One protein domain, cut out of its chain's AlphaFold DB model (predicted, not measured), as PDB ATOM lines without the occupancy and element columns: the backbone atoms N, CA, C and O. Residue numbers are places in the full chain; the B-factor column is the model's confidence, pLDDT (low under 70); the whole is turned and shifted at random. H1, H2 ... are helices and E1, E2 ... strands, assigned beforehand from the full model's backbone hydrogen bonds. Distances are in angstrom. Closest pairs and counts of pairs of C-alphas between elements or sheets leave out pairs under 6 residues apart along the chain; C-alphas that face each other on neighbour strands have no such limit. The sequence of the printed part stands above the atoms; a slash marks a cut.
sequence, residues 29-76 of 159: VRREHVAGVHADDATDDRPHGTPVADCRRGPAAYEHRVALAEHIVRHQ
ATOM      1  N   VAL A  29       8.314  23.776   9.659       95.19
ATOM      2  CA  VAL A  29       7.525  24.505   8.668       95.19
ATOM      3  C   VAL A  29       6.035  24.425   8.981       95.19
ATOM      4  O   VAL A  29       5.508  23.409   9.443       95.19
ATOM      5  N   ARG A  30       5.330  25.521   8.690       92.31
ATOM      6  CA  ARG A  30       3.871  25.540   8.572       92.31
ATOM      7  C   ARG A  30       3.538  25.380   7.095       92.31
ATOM      8  O   ARG A  30       4.004  26.168   6.278       92.31
ATOM      9  N   ARG A  31       2.714  24.392   6.752       86.56
ATOM     10  CA  ARG A  31       2.210  24.223   5.383       86.56
ATOM     11  C   ARG A  31       0.815  24.827   5.259       86.56
ATOM     12  O   ARG A  31       0.056  24.893   6.228       86.56
ATOM     13  N   GLU A  32       0.484  25.303   4.067       80.62
ATOM     14  CA  GLU A  32      -0.868  25.764   3.769       80.62
ATOM     15  C   GLU A  32      -1.852  24.589   3.852       80.62
ATOM     16  O   GLU A  32      -1.497  23.456   3.535       80.62
ATOM     17  N   HIS A  33      -3.062  24.839   4.356       74.38
ATOM     18  CA  HIS A  33      -4.120  23.838   4.583       74.38
ATOM     19  C   HIS A  33      -3.797  22.677   5.545       74.38
ATOM     20  O   HIS A  33      -4.699  21.919   5.902       74.38
ATOM     21  N   VAL A  34      -2.567  22.574   6.051       76.19
ATOM     22  CA  VAL A  34      -2.192  21.625   7.099       76.19
ATOM     23  C   VAL A  34      -2.222  22.345   8.440       76.19
ATOM     24  O   VAL A  34      -1.446  23.262   8.703       76.19
ATOM     25  N   ALA A  35      -3.142  21.946   9.311       72.00
ATOM     26  CA  ALA A  35      -3.256  22.559  10.624       72.00
ATOM     27  C   ALA A  35      -2.244  21.928  11.596       72.00
ATOM     28  O   ALA A  35      -2.499  20.876  12.178       72.00
ATOM     29  N   GLY A  36      -1.088  22.578  11.741       88.31
ATOM     30  CA  GLY A  36      -0.011  22.172  12.643       88.31
ATOM     31  C   GLY A  36       1.373  22.571  12.135       88.31
ATOM     32  O   GLY A  36       1.509  23.227  11.100       88.31
ATOM     33  N   VAL A  37       2.397  22.137  12.863       94.31
ATOM     34  CA  VAL A  37       3.810  22.296  12.495       94.31
ATOM     35  C   VAL A  37       4.380  20.940  12.130       94.31
ATOM     36  O   VAL A  37       4.114  19.952  12.816       94.31
ATOM     37  N   HIS A  38       5.146  20.900  11.047       94.88
ATOM     38  CA  HIS A  38       5.798  19.695  10.549       94.88
ATOM     39  C   HIS A  38       7.283  19.961  10.346       94.88
ATOM     40  O   HIS A  38       7.691  21.102  10.139       94.88
ATOM     41  N   ALA A  39       8.085  18.911  10.394       95.31
ATOM     42  CA  ALA A  39       9.447  18.949   9.901       95.31
ATOM     43  C   ALA A  39       9.441  19.024   8.364       95.31
ATOM     44  O   ALA A  39       8.554  18.486   7.696       95.31
ATOM     45  N   ASP A  40      10.424  19.706   7.784       95.50
ATOM     46  CA  ASP A  40      10.620  19.768   6.337       95.50
ATOM     47  C   ASP A  40      11.390  18.537   5.830       95.50
ATOM     48  O   ASP A  40      12.500  18.623   5.315       95.50
ATOM     49  N   ASP A  41      10.805  17.364   6.062       94.62
ATOM     50  CA  ASP A  41      11.344  16.035   5.747       94.62
ATOM     51  C   ASP A  41      10.292  15.163   5.034       94.62
ATOM     52  O   ASP A  41      10.188  13.954   5.257       94.62
ATOM     53  N   ALA A  42       9.461  15.799   4.201       92.94
ATOM     54  CA  ALA A  42       8.395  15.121   3.476       92.94
ATOM     55  C   ALA A  42       8.937  13.983   2.594       92.94
ATOM     56  O   ALA A  42       9.987  14.091   1.965       92.94
ATOM     57  N   THR A  43       8.183  12.890   2.549       94.31
ATOM     58  CA  THR A  43       8.454  11.687   1.741       94.31
ATOM     59  C   THR A  43       7.153  11.243   1.079       94.31
ATOM     60  O   THR A  43       6.089  11.729   1.463       94.31
ATOM     61  N   ASP A  44       7.205  10.296   0.143       94.38
ATOM     62  CA  ASP A  44       5.995   9.777  -0.512       94.38
ATOM     63  C   ASP A  44       4.984   9.205   0.506       94.38
ATOM     64  O   ASP A  44       3.788   9.478   0.416       94.38
ATOM     65  N   ASP A  45       5.470   8.518   1.546       93.31
ATOM     66  CA  ASP A  45       4.636   7.975   2.632       93.31
ATOM     67  C   ASP A  45       4.184   9.041   3.650       93.31
ATOM     68  O   ASP A  45       3.246   8.833   4.423       93.31
ATOM     69  N   ARG A  46       4.865  10.195   3.688       90.00
ATOM     70  CA  ARG A  46       4.592  11.314   4.606       90.00
ATOM     71  C   ARG A  46       4.635  12.633   3.834       90.00
ATOM     72  O   ARG A  46       5.593  13.395   3.992       90.00
ATOM     73  N   PRO A  47       3.596  12.948   3.042       88.81
ATOM     74  CA  PRO A  47       3.611  14.086   2.117       88.81
ATOM     75  C   PRO A  47       3.696  15.451   2.814       88.81
ATOM     76  O   PRO A  47       3.966  16.467   2.179       88.81
ATOM     77  N   HIS A  48       3.468  15.501   4.129       88.62
ATOM     78  CA  HIS A  48       3.554  16.725   4.923       88.62
ATOM     79  C   HIS A  48       4.803  16.802   5.813       88.62
ATOM     80  O   HIS A  48       5.035  17.860   6.396       88.62
ATOM     81  N   GLY A  49       5.614  15.739   5.867       93.06
ATOM     82  CA  GLY A  49       6.726  15.584   6.805       93.06
ATOM     83  C   GLY A  49       6.306  15.006   8.157       93.06
ATOM     84  O   GLY A  49       5.140  14.670   8.388       93.06
ATOM     85  N   THR A  50       7.269  14.869   9.059       93.44
ATOM     86  CA  THR A  50       7.065  14.389  10.426       93.44
ATOM     87  C   THR A  50       6.274  15.435  11.224       93.44
ATOM     88  O   THR A  50       6.681  16.598  11.268       93.44
ATOM     89  N   PRO A  51       5.151  15.073  11.869       92.75
ATOM     90  CA  PRO A  51       4.389  16.020  12.678       92.75
ATOM     91  C   PRO A  51       5.187  16.439  13.922       92.75
ATOM     92  O   PRO A  51       5.647  15.591  14.682       92.75
ATOM     93  N   VAL A  52       5.316  17.750  14.138       94.06
ATOM     94  CA  VAL A  52       5.980  18.356  15.309       94.06
ATOM     95  C   VAL A  52       4.947  18.795  16.346       94.06
ATOM     96  O   VAL A  52       5.111  18.537  17.534       94.06
ATOM     97  N   ALA A  53       3.865  19.447  15.908       92.50
ATOM     98  CA  ALA A  53       2.805  19.924  16.796       92.50
ATOM     99  C   ALA A  53       1.437  19.940  16.101       92.50
ATOM    100  O   ALA A  53       1.305  20.437  14.980       92.50
ATOM    101  N   ASP A  54       0.402  19.454  16.795       89.25
ATOM    102  CA  ASP A  54      -0.991  19.543  16.346       89.25
ATOM    103  C   ASP A  54      -1.673  20.778  16.949       89.25
ATOM    104  O   ASP A  54      -2.076  20.789  18.112       89.25
ATOM    105  N   CYS A  55      -1.838  21.822  16.137       86.44
ATOM    106  CA  CYS A  55      -2.463  23.077  16.558       86.44
ATOM    107  C   CYS A  55      -4.001  23.065  16.439       86.44
ATOM    108  O   CYS A  55      -4.628  24.103  16.632       86.44
ATOM    109  N   ARG A  56      -4.641  21.934  16.093       78.50
ATOM    110  CA  ARG A  56      -6.109  21.847  15.921       78.50
ATOM    111  C   ARG A  56      -6.876  21.651  17.218       78.50
ATOM    112  O   ARG A  56      -8.070  21.944  17.259       78.50
ATOM    113  N   ARG A  57      -6.232  21.109  18.254       67.50
ATOM    114  CA  ARG A  57      -6.904  20.726  19.502       67.50
ATOM    115  C   ARG A  57      -7.157  21.958  20.376       67.50
ATOM    116  O   ARG A  57      -6.348  22.301  21.227       67.50
ATOM    117  N   GLY A  58      -8.288  22.624  20.152       63.91
ATOM    118  CA  GLY A  58      -8.792  23.708  20.998       63.91
ATOM    119  C   GLY A  58      -9.972  24.454  20.357       63.91
ATOM    120  O   GLY A  58     -10.086  24.457  19.130       63.91
ATOM    121  N   PRO A  59     -10.839  25.117  21.148       66.44
ATOM    122  CA  PRO A  59     -12.005  25.853  20.639       66.44
ATOM    123  C   PRO A  59     -11.635  27.152  19.899       66.44
ATOM    124  O   PRO A  59     -12.514  27.902  19.482       66.44
ATOM    125  N   ALA A  60     -10.341  27.450  19.762       73.06
ATOM    126  CA  ALA A  60      -9.853  28.698  19.202       73.06
ATOM    127  C   ALA A  60     -10.179  28.842  17.705       73.06
ATOM    128  O   ALA A  60     -10.240  27.861  16.956       73.06
ATOM    129  N   ALA A  61     -10.353  30.088  17.261       81.94
ATOM    130  CA  ALA A  61     -10.562  30.426  15.857       81.94
ATOM    131  C   ALA A  61      -9.376  29.985  14.975       81.94
ATOM    132  O   ALA A  61      -8.254  29.803  15.453       81.94
ATOM    133  N   TYR A  62      -9.615  29.832  13.669       80.69
ATOM    134  CA  TYR A  62      -8.585  29.416  12.708       80.69
ATOM    135  C   TYR A  62      -7.336  30.308  12.751       80.69
ATOM    136  O   TYR A  62      -6.226  29.788  12.826       80.69
ATOM    137  N   GLU A  63      -7.519  31.627  12.805       83.94
ATOM    138  CA  GLU A  63      -6.431  32.612  12.883       83.94
ATOM    139  C   GLU A  63      -5.523  32.390  14.099       83.94
ATOM    140  O   GLU A  63      -4.301  32.440  13.986       83.94
ATOM    141  N   HIS A  64      -6.103  32.044  15.252       86.38
ATOM    142  CA  HIS A  64      -5.332  31.754  16.457       86.38
ATOM    143  C   HIS A  64      -4.458  30.502  16.290       86.38
ATOM    144  O   HIS A  64      -3.318  30.470  16.745       86.38
ATOM    145  N   ARG A  65      -4.961  29.477  15.589       86.06
ATOM    146  CA  ARG A  65      -4.185  28.261  15.294       86.06
ATOM    147  C   ARG A  65      -3.029  28.533  14.338       86.06
ATOM    148  O   ARG A  65      -1.963  27.944  14.501       86.06
ATOM    149  N   VAL A  66      -3.236  29.417  13.361       87.12
ATOM    150  CA  VAL A  66      -2.176  29.863  12.448       87.12
ATOM    151  C   VAL A  66      -1.094  30.603  13.229       87.12
ATOM    152  O   VAL A  66       0.068  30.212  13.149       87.12
ATOM    153  N   ALA A  67      -1.476  31.576  14.061       88.88
ATOM    154  CA  ALA A  67      -0.537  32.320  14.898       88.88
ATOM    155  C   ALA A  67       0.247  31.406  15.860       88.88
ATOM    156  O   ALA A  67       1.453  31.577  16.034       88.88
ATOM    157  N   LEU A  68      -0.408  30.396  16.447       90.00
ATOM    158  CA  LEU A  68       0.249  29.396  17.292       90.00
ATOM    159  C   LEU A  68       1.294  28.585  16.511       90.00
ATOM    160  O   LEU A  68       2.426  28.437  16.970       90.00
ATOM    161  N   ALA A  69       0.940  28.081  15.325       91.75
ATOM    162  CA  ALA A  69       1.866  27.326  14.482       91.75
ATOM    163  C   ALA A  69       3.063  28.183  14.039       91.75
ATOM    164  O   ALA A  69       4.206  27.729  14.084       91.75
ATOM    165  N   GLU A  70       2.823  29.440  13.663       92.56
ATOM    166  CA  GLU A  70       3.877  30.389  13.290       92.56
ATOM    167  C   GLU A  70       4.792  30.725  14.468       92.56
ATOM    168  O   GLU A  70       6.011  30.791  14.298       92.56
ATOM    169  N   HIS A  71       4.239  30.869  15.674       94.06
ATOM    170  CA  HIS A  71       5.032  31.051  16.885       94.06
ATOM    171  C   HIS A  71       5.957  29.855  17.144       94.06
ATOM    172  O   HIS A  71       7.138  30.059  17.433       94.06
ATOM    173  N   ILE A  72       5.452  28.624  17.005       94.88
ATOM    174  CA  ILE A  72       6.242  27.395  17.180       94.88
ATOM    175  C   ILE A  72       7.358  27.317  16.130       94.88
ATOM    176  O   ILE A  72       8.519  27.144  16.492       94.88
ATOM    177  N   VAL A  73       7.042  27.521  14.844       96.12
ATOM    178  CA  VAL A  73       8.037  27.555  13.753       96.12
ATOM    179  C   VAL A  73       9.116  28.602  14.029       96.12
ATOM    180  O   VAL A  73      10.311  28.338  13.894       96.12
ATOM    181  N   ARG A  74       8.712  29.794  14.479       96.56
ATOM    182  CA  ARG A  74       9.642  30.868  14.828       96.56
ATOM    183  C   ARG A  74      10.569  30.484  15.983       96.56
ATOM    184  O   ARG A  74      11.668  31.020  16.036       96.56
ATOM    185  N   HIS A  75      10.178  29.596  16.895       96.19
ATOM    186  CA  HIS A  75      11.004  29.128  18.020       96.19
ATOM    187  C   HIS A  75      11.619  27.745  17.771       96.19
ATOM    188  O   HIS A  75      11.896  27.007  18.713       96.19
ATOM    189  N   GLN A  76      11.866  27.402  16.503       96.94
ATOM    190  CA  GLN A  76      12.502  26.137  16.160       96.94
ATOM    191  C   GLN A  76      13.894  25.971  16.808       96.94
ATOM    192  O   GLN A  76      14.607  26.965  17.015       96.94
TER     193      GLN A  76
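This is residues 29 to 76 of the 159 residues of an uncharacterized protein of Streptomyces griseocarneus (UniProt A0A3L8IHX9). With little regular structure, this is a small hairpin of two short strands, E1 and E2, with one helix, H1, beside it. The loop between the strands reaches toward one end of the long axis, and the link from E2 to H1 toward the other. The 48 printed residues, mixed in class, hold E1, E2 and H1 in that order, with only 19 residues in these elements; the antiparallel sheet has the order E1, E2. The whole is compact, with a radius of gyration of the C-alphas of 10.6 A, yet elongated, spanning 32 by 20 by 15 A.

E1, residues 37 to 39, begins with C-alpha 37 at (3.810, 22.296, 12.495) and is 7.1 A long. E2, residues 51 to 53, is 5.9 A long. H1, residues 62 to 74, is 18.4 A long and ends with C-alpha 74 at (9.642, 30.868, 14.828).

E1 and E2 form a hairpin at 142 degrees, with N 37 and O 53 2.9 A apart, within hydrogen-bond range. The closest C-alphas of E1 and H1, Val 37 and Ala 69, are 5.7 A apart. In H1 every O i to N i+4 pair is within hydrogen-bond range.

The two C-alphas farthest apart, Asp 44 and Pro 59, are 32.1 A apart. The printed part has no cut. The link from E1 to E2 is long, with 11 residues. Residues 57 to 59 have pLDDT under 70.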